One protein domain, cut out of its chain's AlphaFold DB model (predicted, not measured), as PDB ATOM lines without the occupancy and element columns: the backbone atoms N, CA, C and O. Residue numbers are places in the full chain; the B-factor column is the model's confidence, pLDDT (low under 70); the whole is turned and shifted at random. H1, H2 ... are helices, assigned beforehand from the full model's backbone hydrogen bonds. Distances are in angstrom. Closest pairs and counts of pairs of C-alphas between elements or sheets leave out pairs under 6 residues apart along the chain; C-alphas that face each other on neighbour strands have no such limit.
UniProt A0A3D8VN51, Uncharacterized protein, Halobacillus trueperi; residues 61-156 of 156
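Overview. This is residues 61 to 156 of the 156 residues of an uncharacterized protein of Halobacillus trueperi (UniProt A0A3D8VN51). Two long helices, H1 and H3, cross as a lopsided X near the last third of each, and the short helix H2 folds back beside the first part of H3 as a helical hairpin. H4 packs across H1 nearer its beginning, and the small H5 comes back near H1 and the end of H3. The printed part has 96 residues with five named helices, H1 to H5 in that order along the chain, and no named strand; the class is all helix. The whole is a loose rod, with a radius of gyration of the C-alphas of 17.4 A and spans of 57 by 28 by 16 A.

Along the chain. Find C-alpha 61 at (185.008, 124.973, 227.395); from there H1, residues 61 to 88, runs 40.4 A to C-alpha 88 at (185.695, 165.300, 225.528). H2 is residues 94 to 103, 14.6 A long. H3, residues 107 to 132, begins with C-alpha 107 at (176.957, 172.285, 204.406) and is 36.8 A long. H4 is residues 138 to 146, 12.3 A long. H5 is four residues, 151 to 154, and ends with C-alpha 154 at (189.241, 153.488, 236.173).

Arrangement. Begin at H1, the longest helix. With its residues 77 to 88 alone it touches residues 121 to 129 of H3, and the closest C-alphas are those of Ile 81 and Ala 125, 5.2 A apart. Their lines stand at a steep tilt of 55 degrees, opposite ways. Look next at residues 69 to 73 of H1, which touch H4 about perpendicular, at 75 degrees; the closest C-alphas, of Leu 69 and Pro 138, are 5.3 A apart. Moving to H3, you find its residues 110 to 121 touching H2 in the hairpin, at a shallow tilt of 7 degrees, opposite ways, with the C-alphas of Ile 101 and Lys 110 closest at 6.2 A. Helix packing is mostly crossed, but only just: of these 3 pairs 1 is at a shallow tilt. H5 is close to H1 but not clearly touching, with the C-alphas of Tyr 80 and Ile 151 closest at 7.6 A. H2 and H4 are apart. In H1, H2, H3 and H4 every O i to N i+4 pair is within hydrogen-bond range, while H5 is too short for such a pair.

Size, cuts and confidence. Look for the two C-alphas farthest apart at Leu 61 and Ser 105, 57.7 A from each other. The printed part has no cut, and the four links between the helices are tight. The mean pLDDT of the printed part is 91.9; residues 155 to 156, at the chain's end, are under 70.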
ATOM      1  N   LEU A  61     185.505 124.093 226.331       84.06
ATOM      2  CA  LEU A  61     185.008 124.973 227.395       84.06
ATOM      3  C   LEU A  61     185.978 126.135 227.668       84.06
ATOM      4  O   LEU A  61     185.557 127.273 227.847       84.06
ATOM      5  N   GLU A  62     187.280 125.856 227.635       84.31
ATOM      6  CA  GLU A  62     188.336 126.860 227.773       84.31
ATOM      7  C   GLU A  62     188.303 127.898 226.641       84.31
ATOM      8  O   GLU A  62     188.309 129.095 226.910       84.31
ATOM      9  N   SER A  63     188.172 127.465 225.381       83.06
ATOM     10  CA  SER A  63     188.066 128.383 224.235       83.06
ATOM     11  C   SER A  63     186.821 129.264 224.333       83.06
ATOM     12  O   SER A  63     186.859 130.444 223.988       83.06
ATOM     13  N   ARG A  64     185.706 128.692 224.807       87.25
ATOM     14  CA  ARG A  64     184.463 129.429 225.051       87.25
ATOM     15  C   ARG A  64     184.673 130.495 226.117       87.25
ATOM     16  O   ARG A  64     184.383 131.662 225.863       87.25
ATOM     17  N   ARG A  65     185.241 130.113 227.264       87.50
ATOM     18  CA  ARG A  65     185.579 131.042 228.346       87.50
ATOM     19  C   ARG A  65     186.485 132.166 227.845       87.50
ATOM     20  O   ARG A  65     186.225 133.321 228.161       87.50
ATOM     21  N   GLN A  66     187.486 131.850 227.024       87.00
ATOM     22  CA  GLN A  66     188.378 132.848 226.437       87.00
ATOM     23  C   GLN A  66     187.637 133.842 225.538       87.00
ATOM     24  O   GLN A  66     187.863 135.045 225.622       87.00
ATOM     25  N   MET A  67     186.715 133.368 224.699       89.12
ATOM     26  CA  MET A  67     185.916 134.260 223.857       89.12
ATOM     27  C   MET A  67     184.958 135.130 224.670       89.12
ATOM     28  O   MET A  67     184.800 136.303 224.352       89.12
ATOM     29  N   GLU A  68     184.345 134.599 225.727       90.25
ATOM     30  CA  GLU A  68     183.509 135.391 226.637       90.25
ATOM     31  C   GLU A  68     184.325 136.486 227.345       90.25
ATOM     32  O   GLU A  68     183.879 137.632 227.437       90.25
ATOM     33  N   LEU A  69     185.546 136.157 227.785       90.75
ATOM     34  CA  LEU A  69     186.497 137.110 228.360       90.75
ATOM     35  C   LEU A  69     186.862 138.211 227.365       90.75
ATOM     36  O   LEU A  69     186.719 139.393 227.671       90.75
ATOM     37  N   GLU A  70     187.292 137.831 226.161       90.56
ATOM     38  CA  GLU A  70     187.641 138.785 225.109       90.56
ATOM     39  C   GLU A  70     186.463 139.679 224.720       90.56
ATOM     40  O   GLU A  70     186.655 140.874 224.487       90.56
ATOM     41  N   TYR A  71     185.258 139.109 224.623       91.88
ATOM     42  CA  TYR A  71     184.046 139.859 224.319       91.88
ATOM     43  C   TYR A  71     183.794 140.916 225.390       91.88
ATOM     44  O   TYR A  71     183.686 142.095 225.057       91.88
ATOM     45  N   SER A  72     183.760 140.498 226.659       91.38
ATOM     46  CA  SER A  72     183.537 141.395 227.792       91.38
ATOM     47  C   SER A  72     184.589 142.502 227.834       91.38
ATOM     48  O   SER A  72     184.247 143.677 227.923       91.38
ATOM     49  N   PHE A  73     185.870 142.160 227.689       92.31
ATOM     50  CA  PHE A  73     186.956 143.136 227.713       92.31
ATOM     51  C   PHE A  73     186.827 144.178 226.591       92.31
ATOM     52  O   PHE A  73     186.840 145.382 226.842       92.31
ATOM     53  N   LYS A  74     186.630 143.727 225.345       91.50
ATOM     54  CA  LYS A  74     186.477 144.620 224.183       91.50
ATOM     55  C   LYS A  74     185.206 145.469 224.267       91.50
ATOM     56  O   LYS A  74     185.233 146.622 223.845       91.50
ATOM     57  N   TRP A  75     184.117 144.914 224.798       91.62
ATOM     58  CA  TRP A  75     182.875 145.647 225.043       91.62
ATOM     59  C   TRP A  75     183.110 146.814 226.001       91.62
ATOM     60  O   TRP A  75     182.803 147.952 225.669       91.62
ATOM     61  N   HIS A  76     183.748 146.553 227.139       91.81
ATOM     62  CA  HIS A  76     184.031 147.579 228.136       91.81
ATOM     63  C   HIS A  76     185.009 148.654 227.641       91.81
ATOM     64  O   HIS A  76     184.763 149.835 227.876       91.81
ATOM     65  N   LYS A  77     186.057 148.289 226.885       92.56
ATOM     66  CA  LYS A  77     186.925 149.279 226.215       92.56
ATOM     67  C   LYS A  77     186.135 150.192 225.280       92.56
ATOM     68  O   LYS A  77     186.402 151.386 225.200       92.56
ATOM     69  N   ARG A  78     185.161 149.635 224.560       91.06
ATOM     70  CA  ARG A  78     184.323 150.403 223.643       91.06
ATOM     71  C   ARG A  78     183.371 151.340 224.383       91.06
ATOM     72  O   ARG A  78     183.300 152.505 224.013       91.06
ATOM     73  N   GLU A  79     182.684 150.851 225.411       91.12
ATOM     74  CA  GLU A  79     181.830 151.681 226.272       91.12
ATOM     75  C   GLU A  79     182.635 152.828 226.895       91.12
ATOM     76  O   GLU A  79     182.172 153.966 226.922       91.12
ATOM     77  N   TYR A  80     183.875 152.557 227.318       92.31
ATOM     78  CA  TYR A  80     184.792 153.588 227.798       92.31
ATOM     79  C   TYR A  80     185.081 154.638 226.719       92.31
ATOM     80  O   TYR A  80     184.935 155.826 226.986       92.31
ATOM     81  N   ILE A  81     185.440 154.224 225.498       93.56
ATOM     82  CA  ILE A  81     185.700 155.153 224.385       93.56
ATOM     83  C   ILE A  81     184.458 156.002 224.093       93.56
ATOM     84  O   ILE A  81     184.570 157.219 223.990       93.56
ATOM     85  N   GLU A  82     183.274 155.392 223.989       92.81
ATOM     86  CA  GLU A  82     182.025 156.122 223.727       92.81
ATOM     87  C   GLU A  82     181.718 157.124 224.856       92.81
ATOM     88  O   GLU A  82     181.380 158.278 224.585       92.81
ATOM     89  N   SER A  83     181.914 156.728 226.117       92.62
ATOM     90  CA  SER A  83     181.785 157.622 227.271       92.62
ATOM     91  C   SER A  83     182.790 158.774 227.222       92.62
ATOM     92  O   SER A  83     182.407 159.928 227.413       92.62
ATOM     93  N   LYS A  84     184.064 158.484 226.935       94.50
ATOM     94  CA  LYS A  84     185.132 159.487 226.919       94.50
ATOM     95  C   LYS A  84     184.970 160.466 225.764       94.50
ATOM     96  O   LYS A  84     185.171 161.656 225.954       94.50
ATOM     97  N   MET A  85     184.511 160.009 224.599       95.62
ATOM     98  CA  MET A  85     184.154 160.896 223.489       95.62
ATOM     99  C   MET A  85     183.058 161.894 223.883       95.62
ATOM    100  O   MET A  85     183.153 163.065 223.525       95.62
ATOM    101  N   ASN A  86     182.031 161.455 224.619       94.69
ATOM    102  CA  ASN A  86     180.962 162.345 225.080       94.69
ATOM    103  C   ASN A  86     181.468 163.379 226.094       94.69
ATOM    104  O   ASN A  86     181.037 164.526 226.052       94.69
ATOM    105  N   GLU A  87     182.382 162.982 226.982       94.56
ATOM    106  CA  GLU A  87     183.040 163.889 227.926       94.56
ATOM    107  C   GLU A  87     183.907 164.919 227.192       94.56
ATOM    108  O   GLU A  87     183.715 166.120 227.368       94.56
ATOM    109  N   LEU A  88     184.794 164.451 226.306       95.88
ATOM    110  CA  LEU A  88     185.695 165.300 225.528       95.88
ATOM    111  C   LEU A  88     184.929 166.289 224.650       95.88
ATOM    112  O   LEU A  88     185.322 167.443 224.554       95.88
ATOM    113  N   LEU A  89     183.803 165.884 224.051       96.44
ATOM    114  CA  LEU A  89     182.958 166.767 223.235       96.44
ATOM    115  C   LEU A  89     182.438 167.990 224.015       96.44
ATOM    116  O   LEU A  89     182.084 169.000 223.403       96.44
ATOM    117  N   LEU A  90     182.362 167.894 225.344       96.25
ATOM    118  CA  LEU A  90     181.908 168.956 226.239       96.25
ATOM    119  C   LEU A  90     183.066 169.731 226.886       96.25
ATOM    120  O   LEU A  90     182.809 170.657 227.653       96.25
ATOM    121  N   SER A  91     184.322 169.388 226.584       95.12
ATOM    122  CA  SER A  91     185.507 170.034 227.148       95.12
ATOM    123  C   SER A  91     186.338 170.766 226.084       95.12
ATOM    124  O   SER A  91     186.289 170.428 224.895       95.12
ATOM    125  N   PRO A  92     187.146 171.767 226.474       94.50
ATOM    126  CA  PRO A  92     188.170 172.318 225.593       94.50
ATOM    127  C   PRO A  92     189.187 171.235 225.177       94.50
ATOM    128  O   PRO A  92     189.482 170.348 225.980       94.50
ATOM    129  N   PRO A  93     189.723 171.279 223.942       95.62
ATOM    130  CA  PRO A  93     189.427 172.251 222.881       95.62
ATOM    131  C   PRO A  93     188.224 171.861 221.994       95.62
ATOM    132  O   PRO A  93     187.911 172.555 221.027       95.62
ATOM    133  N   PHE A  94     187.564 170.728 222.247       97.19
ATOM    134  CA  PHE A  94     186.562 170.173 221.332       97.19
ATOM    135  C   PHE A  94     185.235 170.932 221.346       97.19
ATOM    136  O   PHE A  94     184.623 171.068 220.287       97.19
ATOM    137  N   ILE A  95     184.812 171.452 222.501       96.88
ATOM    138  CA  ILE A  95     183.601 172.278 222.594       96.88
ATOM    139  C   ILE A  95     183.726 173.552 221.744       96.88
ATOM    140  O   ILE A  95     182.848 173.846 220.943       96.88
ATOM    141  N   GLU A  96     184.878 174.223 221.796       97.12
ATOM    142  CA  GLU A  96     185.154 175.425 220.999       97.12
ATOM    143  C   GLU A  96     185.169 175.113 219.498       97.12
ATOM    144  O   GLU A  96     184.574 175.826 218.693       97.12
ATOM    145  N   ARG A  97     185.808 174.003 219.103       96.50
ATOM    146  CA  ARG A  97     185.802 173.543 217.705       96.50
ATOM    147  C   ARG A  97     184.392 173.211 217.227       96.50
ATOM    148  O   ARG A  97     184.044 173.521 216.092       96.50
ATOM    149  N   LYS A  98     183.577 172.569 218.066       96.56
ATOM    150  CA  LYS A  98     182.176 172.256 217.760       96.56
ATOM    151  C   LYS A  98     181.376 173.536 217.511       96.56
ATOM    152  O   LYS A  98     180.616 173.582 216.540       96.56
ATOM    153  N   ASP A  99     181.581 174.560 218.334       96.50
ATOM    154  CA  ASP A  99     180.909 175.851 218.195       96.50
ATOM    155  C   ASP A  99     181.339 176.560 216.902       96.50
ATOM    156  O   ASP A  99     180.480 176.943 216.108       96.50
ATOM    157  N   GLN A 100     182.639 176.587 216.585       96.25
ATOM    158  CA  GLN A 100     183.156 177.118 215.310       96.25
ATOM    159  C   GLN A 100     182.566 176.403 214.085       96.25
ATOM    160  O   GLN A 100     182.196 177.030 213.094       96.25
ATOM    161  N   ILE A 101     182.437 175.074 214.139       96.12
ATOM    162  CA  ILE A 101     181.823 174.284 213.059       96.12
ATOM    163  C   ILE A 101     180.339 174.629 212.896       96.12
ATOM    164  O   ILE A 101     179.793 174.545 211.791       96.12
ATOM    165  N   SER A 102     179.661 175.005 213.982       95.19
ATOM    166  CA  SER A 102     178.242 175.356 213.940       95.19
ATOM    167  C   SER A 102     177.979 176.610 213.095       95.19
ATOM    168  O   SER A 102     176.973 176.631 212.381       95.19
ATOM    169  N   GLU A 103     178.924 177.556 213.091       97.06
ATOM    170  CA  GLU A 103     178.883 178.835 212.369       97.06
ATOM    171  C   GLU A 103     179.177 178.705 210.864       97.06
ATOM    172  O   GLU A 103     178.878 179.614 210.089       97.06
ATOM    173  N   ILE A 104     179.719 177.566 210.415       96.81
ATOM    174  CA  ILE A 104     179.966 177.305 208.990       96.81
ATOM    175  C   ILE A 104     178.625 177.203 208.249       96.81
ATOM    176  O   ILE A 104     177.797 176.336 208.543       96.81
ATOM    177  N   SER A 105     178.432 178.070 207.251       96.44
ATOM    178  CA  SER A 105     177.224 178.117 206.417       96.44
ATOM    179  C   SER A 105     177.209 177.056 205.312       96.44
ATOM    180  O   SER A 105     176.153 176.506 205.001       96.44
ATOM    181  N   ASP A 106     178.372 176.742 204.734       97.25
ATOM    182  CA  ASP A 106     178.509 175.718 203.698       97.25
ATOM    183  C   ASP A 106     178.355 174.312 204.299       97.25
ATOM    184  O   ASP A 106     179.166 173.859 205.112       97.25
ATOM    185  N   SER A 107     177.308 173.604 203.880       94.12
ATOM    186  CA  SER A 107     176.957 172.285 204.406       94.12
ATOM    187  C   SER A 107     177.988 171.200 204.080       94.12
ATOM    188  O   SER A 107     178.228 170.328 204.915       94.12
ATOM    189  N   SER A 108     178.624 171.260 202.906       96.00
ATOM    190  CA  SER A 108     179.634 170.287 202.475       96.00
ATOM    191  C   SER A 108     180.905 170.436 203.305       96.00
ATOM    192  O   SER A 108     181.436 169.459 203.842       96.00
ATOM    193  N   ILE A 109     181.356 171.679 203.483       95.38
ATOM    194  CA  ILE A 109     182.514 171.998 204.321       95.38
ATOM    195  C   ILE A 109     182.216 171.619 205.776       95.38
ATOM    196  O   ILE A 109     183.027 170.948 206.419       95.38
ATOM    197  N   LYS A 110     181.030 171.965 206.286       96.19
ATOM    198  CA  LYS A 110     180.595 171.613 207.644       96.19
ATOM    199  C   LYS A 110     180.622 170.105 207.893       96.19
ATOM    200  O   LYS A 110     181.142 169.676 208.920       96.19
ATOM    201  N   GLU A 111     180.132 169.283 206.963       96.38
ATOM    202  CA  GLU A 111     180.169 167.821 207.101       96.38
ATOM    203  C   GLU A 111     181.609 167.283 207.188       96.38
ATOM    204  O   GLU A 111     181.897 166.400 208.001       96.38
ATOM    205  N   GLN A 112     182.533 167.830 206.390       97.12
ATOM    206  CA  GLN A 112     183.949 167.450 206.445       97.12
ATOM    207  C   GLN A 112     184.574 167.785 207.803       97.12
ATOM    208  O   GLN A 112     185.279 166.951 208.379       97.12
ATOM    209  N   TRP A 113     184.273 168.963 208.352       97.44
ATOM    210  CA  TRP A 113     184.760 169.352 209.672       97.44
ATOM    211  C   TRP A 113     184.138 168.538 210.804       97.44
ATOM    212  O   TRP A 113     184.859 168.157 211.724       97.44
ATOM    213  N   ILE A 114     182.849 168.187 210.721       96.94
ATOM    214  CA  ILE A 114     182.215 167.265 211.678       96.94
ATOM    215  C   ILE A 114     182.927 165.910 211.653       96.94
ATOM    216  O   ILE A 114     183.270 165.378 212.707       96.94
ATOM    217  N   LYS A 115     183.202 165.351 210.466       96.69
ATOM    218  CA  LYS A 115     183.946 164.084 210.346       96.69
ATOM    219  C   LYS A 115     185.338 164.183 210.962       96.69
ATOM    220  O   LYS A 115     185.752 163.259 211.658       96.69
ATOM    221  N   LYS A 116     186.043 165.296 210.736       97.06
ATOM    222  CA  LYS A 116     187.357 165.546 211.336       97.06
ATOM    223  C   LYS A 116     187.273 165.622 212.861       97.06
ATOM    224  O   LYS A 116     187.983 164.880 213.524       97.06
ATOM    225  N   LEU A 117     186.346 166.414 213.406       97.44
ATOM    226  CA  LEU A 117     186.116 166.523 214.849       97.44
ATOM    227  C   LEU A 117     185.830 165.155 215.486       97.44
ATOM    228  O   LEU A 117     186.407 164.820 216.515       97.44
ATOM    229  N   MET A 118     184.970 164.348 214.861       97.00
ATOM    230  CA  MET A 118     184.634 163.009 215.355       97.00
ATOM    231  C   MET A 118     185.819 162.040 215.306       97.00
ATOM    232  O   MET A 118     185.934 161.183 216.181       97.00
ATOM    233  N   ASN A 119     186.692 162.157 214.302       97.00
ATOM    234  CA  ASN A 119     187.916 161.362 214.228       97.00
ATOM    235  C   ASN A 119     188.918 161.776 215.310       97.00
ATOM    236  O   ASN A 119     189.441 160.892 215.981       97.00
ATOM    237  N   ASP A 120     189.123 163.080 215.515       97.19
ATOM    238  CA  ASP A 120     190.010 163.609 216.558       97.19
ATOM    239  C   ASP A 120     189.525 163.162 217.954       97.19
ATOM    240  O   ASP A 120     190.296 162.599 218.726       97.19
ATOM    241  N   LEU A 121     188.223 163.304 218.246       97.00
ATOM    242  CA  LEU A 121     187.610 162.826 219.498       97.00
ATOM    243  C   LEU A 121     187.820 161.330 219.712       97.00
ATOM    244  O   LEU A 121     188.110 160.880 220.818       97.00
ATOM    245  N   LYS A 122     187.624 160.541 218.651       96.56
ATOM    246  CA  LYS A 122     187.783 159.094 218.720       96.56
ATOM    247  C   LYS A 122     189.238 158.709 218.959       96.56
ATOM    248  O   LYS A 122     189.471 157.743 219.680       96.56
ATOM    249  N   GLN A 123     190.183 159.409 218.337       97.31
ATOM    250  CA  GLN A 123     191.605 159.168 218.535       97.31
ATOM    251  C   GLN A 123     191.985 159.428 219.995       97.31
ATOM    252  O   GLN A 123     192.427 158.497 220.659       97.31
ATOM    253  N   GLU A 124     191.683 160.617 220.514       96.94
ATOM    254  CA  GLU A 124     191.977 160.998 221.901       96.94
ATOM    255  C   GLU A 124     191.334 160.024 222.906       96.94
ATOM    256  O   GLU A 124     191.984 159.486 223.798       96.94
ATOM    257  N   ALA A 125     190.050 159.695 222.714       96.06
ATOM    258  CA  ALA A 125     189.355 158.729 223.564       96.06
ATOM    259  C   ALA A 125     189.952 157.313 223.481       96.06
ATOM    260  O   ALA A 125     189.867 156.552 224.448       96.06
ATOM    261  N   THR A 126     190.523 156.936 222.333       95.69
ATOM    262  CA  THR A 126     191.209 155.648 222.164       95.69
ATOM    263  C   THR A 126     192.536 155.651 222.911       95.69
ATOM    264  O   THR A 126     192.798 154.682 223.614       95.69
ATOM    265  N   GLU A 127     193.312 156.730 222.825       95.94
ATOM    266  CA  GLU A 127     194.571 156.899 223.561       95.94
ATOM    267  C   GLU A 127     194.320 156.824 225.079       95.94
ATOM    268  O   GLU A 127     194.878 155.952 225.744       95.94
ATOM    269  N   CYS A 128     193.341 157.571 225.607       93.62
ATOM    270  CA  CYS A 128     192.941 157.459 227.018       93.62
ATOM    271  C   CYS A 128     192.508 156.033 227.407       93.62
ATOM    272  O   CYS A 128     192.764 155.572 228.519       93.62
ATOM    273  N   CYS A 129     191.808 155.327 226.514       94.12
ATOM    274  CA  CYS A 129     191.386 153.947 226.749       94.12
ATOM    275  C   CYS A 129     192.578 152.981 226.760       94.12
ATOM    276  O   CYS A 129     192.571 152.003 227.504       94.12
ATOM    277  N   GLU A 130     193.598 153.207 225.939       93.44
ATOM    278  CA  GLU A 130     194.811 152.391 225.940       93.44
ATOM    279  C   GLU A 130     195.620 152.583 227.219       93.44
ATOM    280  O   GLU A 130     196.010 151.580 227.811       93.44
ATOM    281  N   GLU A 131     195.753 153.820 227.694       93.06
ATOM    282  CA  GLU A 131     196.389 154.148 228.976       93.06
ATOM    283  C   GLU A 131     195.602 153.581 230.166       93.06
ATOM    284  O   GLU A 131     196.148 152.898 231.027       93.06
ATOM    285  N   THR A 132     194.282 153.784 230.197       91.00
ATOM    286  CA  THR A 132     193.431 153.319 231.308       91.00
ATOM    287  C   THR A 132     193.411 151.796 231.425       91.00
ATOM    288  O   THR A 132     193.328 151.238 232.520       91.00
ATOM    289  N   PHE A 133     193.441 151.110 230.282       91.88
ATOM    290  CA  PHE A 133     193.460 149.653 230.229       91.88
ATOM    291  C   PHE A 133     194.883 149.093 230.113       91.88
ATOM    292  O   PHE A 133     195.046 147.901 229.826       91.88
ATOM    293  N   GLU A 134     195.912 149.915 230.327       92.25
ATOM    294  CA  GLU A 134     197.296 149.465 230.307       92.25
ATOM    295  C   GLU A 134     197.520 148.408 231.399       92.25
ATOM    296  O   GLU A 134     197.021 148.500 232.519       92.25
ATOM    297  N   GLY A 135     198.222 147.331 231.047       88.19
ATOM    298  CA  GLY A 135     198.469 146.210 231.957       88.19
ATOM    299  C   GLY A 135     197.281 145.262 232.164       88.19
ATOM    300  O   GLY A 135     197.478 144.176 232.710       88.19
ATOM    301  N   PHE A 136     196.078 145.591 231.676       92.44
ATOM    302  CA  PHE A 136     194.948 144.667 231.708       92.44
ATOM    303  C   PHE A 136     194.953 143.695 230.523       92.44
ATOM    304  O   PHE A 136     194.977 144.062 229.347       92.44
ATOM    305  N   THR A 137     194.819 142.419 230.856       92.75
ATOM    306  CA  THR A 137     194.391 141.342 229.960       92.75
ATOM    307  C   THR A 137     192.899 141.058 230.176       92.75
ATOM    308  O   THR A 137     192.341 141.455 231.203       92.75
ATOM    309  N   PRO A 138     192.216 140.340 229.264       92.38
ATOM    310  CA  PRO A 138     190.825 139.942 229.482       92.38
ATOM    311  C   PRO A 138     190.582 139.210 230.813       92.38
ATOM    312  O   PRO A 138     189.548 139.406 231.451       92.38
ATOM    313  N   GLU A 139     191.534 138.384 231.248       91.31
ATOM    314  CA  GLU A 139     191.487 137.622 232.497       91.31
ATOM    315  C   GLU A 139     191.639 138.541 233.710       91.31
ATOM    316  O   GLU A 139     190.758 138.580 234.566       91.31
ATOM    317  N   THR A 140     192.717 139.327 233.748       93.12
ATOM    318  CA  THR A 140     193.017 140.224 234.878       93.12
ATOM    319  C   THR A 140     191.971 141.324 235.027       93.12
ATOM    320  O   THR A 140     191.627 141.706 236.144       93.12
ATOM    321  N   PHE A 141     191.379 141.782 233.920       92.62
ATOM    322  CA  PHE A 141     190.249 142.703 233.956       92.62
ATOM    323  C   PHE A 141     188.987 142.054 234.531       92.62
ATOM    324  O   PHE A 141     188.282 142.670 235.329       92.62
ATOM    325  N   ARG A 142     188.693 140.795 234.176       90.25
ATOM    326  CA  ARG A 142     187.575 140.075 234.799       90.25
ATOM    327  C   ARG A 142     187.801 139.896 236.295       90.25
ATOM    328  O   ARG A 142     186.853 140.061 237.057       90.25
ATOM    329  N   ASP A 143     189.019 139.578 236.712       92.06
ATOM    330  CA  ASP A 143     189.346 139.434 238.130       92.06
ATOM    331  C   ASP A 143     189.184 140.763 238.875       92.06
ATOM    332  O   ASP A 143     188.587 140.793 239.950       92.06
ATOM    333  N   TYR A 144     189.606 141.879 238.273       91.44
ATOM    334  CA  TYR A 144     189.344 143.221 238.795       91.44
ATOM    335  C   TYR A 144     187.845 143.481 239.012       91.44
ATOM    336  O   TYR A 144     187.450 143.892 240.103       91.44
ATOM    337  N   LEU A 145     187.001 143.181 238.018       89.31
ATOM    338  CA  LEU A 145     185.547 143.336 238.146       89.31
ATOM    339  C   LEU A 145     184.953 142.420 239.229       89.31
ATOM    340  O   LEU A 145     184.118 142.858 240.019       89.31
ATOM    341  N   ASN A 146     185.394 141.161 239.300       89.75
ATOM    342  CA  ASN A 146     184.922 140.204 240.307       89.75
ATOM    343  C   ASN A 146     185.267 140.642 241.738       89.75
ATOM    344  O   ASN A 146     184.512 140.355 242.664       89.75
ATOM    345  N   ASN A 147     186.379 141.358 241.915       91.31
ATOM    346  CA  ASN A 147     186.823 141.890 243.203       91.31
ATOM    347  C   ASN A 147     186.156 143.231 243.572       91.31
ATOM    348  O   ASN A 147     186.620 143.928 244.470       91.31
ATOM    349  N   GLY A 148     185.069 143.604 242.887       87.25
ATOM    350  CA  GLY A 148     184.315 144.834 243.150       87.25
ATOM    351  C   GLY A 148     184.862 146.074 242.441       87.25
ATOM    352  O   GLY A 148     184.397 147.182 242.711       87.25
ATOM    353  N   GLY A 149     185.829 145.902 241.535       86.06
ATOM    354  CA  GLY A 149     186.282 146.952 240.635       86.06
ATOM    355  C   GLY A 149     185.191 147.382 239.652       86.06
ATOM    356  O   GLY A 149     184.270 146.632 239.326       86.06
ATOM    357  N   SER A 150     185.287 148.609 239.147       84.50
ATOM    358  CA  SER A 150     184.334 149.171 238.191       84.50
ATOM    359  C   SER A 150     185.022 150.122 237.222       84.50
ATOM    360  O   SER A 150     185.975 150.811 237.567       84.50
ATOM    361  N   ILE A 151     184.478 150.247 236.014       75.12
ATOM    362  CA  ILE A 151     185.003 151.191 235.012       75.12
ATOM    363  C   ILE A 151     184.983 152.630 235.523       75.12
ATOM    364  O   ILE A 151     185.890 153.398 235.235       75.12
ATOM    365  N   LYS A 152     183.991 152.993 236.344       75.38
ATOM    366  CA  LYS A 152     183.922 154.322 236.966       75.38
ATOM    367  C   LYS A 152     185.117 154.628 237.866       75.38
ATOM    368  O   LYS A 152     185.448 155.793 238.033       75.38
ATOM    369  N   GLN A 153     185.736 153.611 238.462       78.81
ATOM    370  CA  GLN A 153     186.953 153.785 239.256       78.81
ATOM    371  C   GLN A 153     188.198 153.902 238.377       78.81
ATOM    372  O   GLN A 153     189.143 154.548 238.800       78.81
ATOM    373  N   LEU A 154     188.178 153.329 237.171       71.38
ATOM    374  CA  LEU A 154     189.241 153.488 236.173       71.38
ATOM    375  C   LEU A 154     189.187 154.851 235.453       71.38
ATOM    376  O   LEU A 154     190.121 155.216 234.759       71.38
ATOM    377  N   LEU A 155     188.083 155.590 235.598       62.91
ATOM    378  CA  LEU A 155     187.860 156.918 235.010       62.91
ATOM    379  C   LEU A 155     188.315 158.087 235.911       62.91
ATOM    380  O   LEU A 155     188.154 159.236 235.507       62.91
ATOM    381  N   LYS A 156     188.789 157.814 237.135       56.84
ATOM    382  CA  LYS A 156     189.244 158.826 238.105       56.84
ATOM    383  C   LYS A 156     190.747 159.030 238.031       56.84
ATOM    384  O   LYS A 156     191.156 160.195 238.215       56.84
TER     385      LYS A 156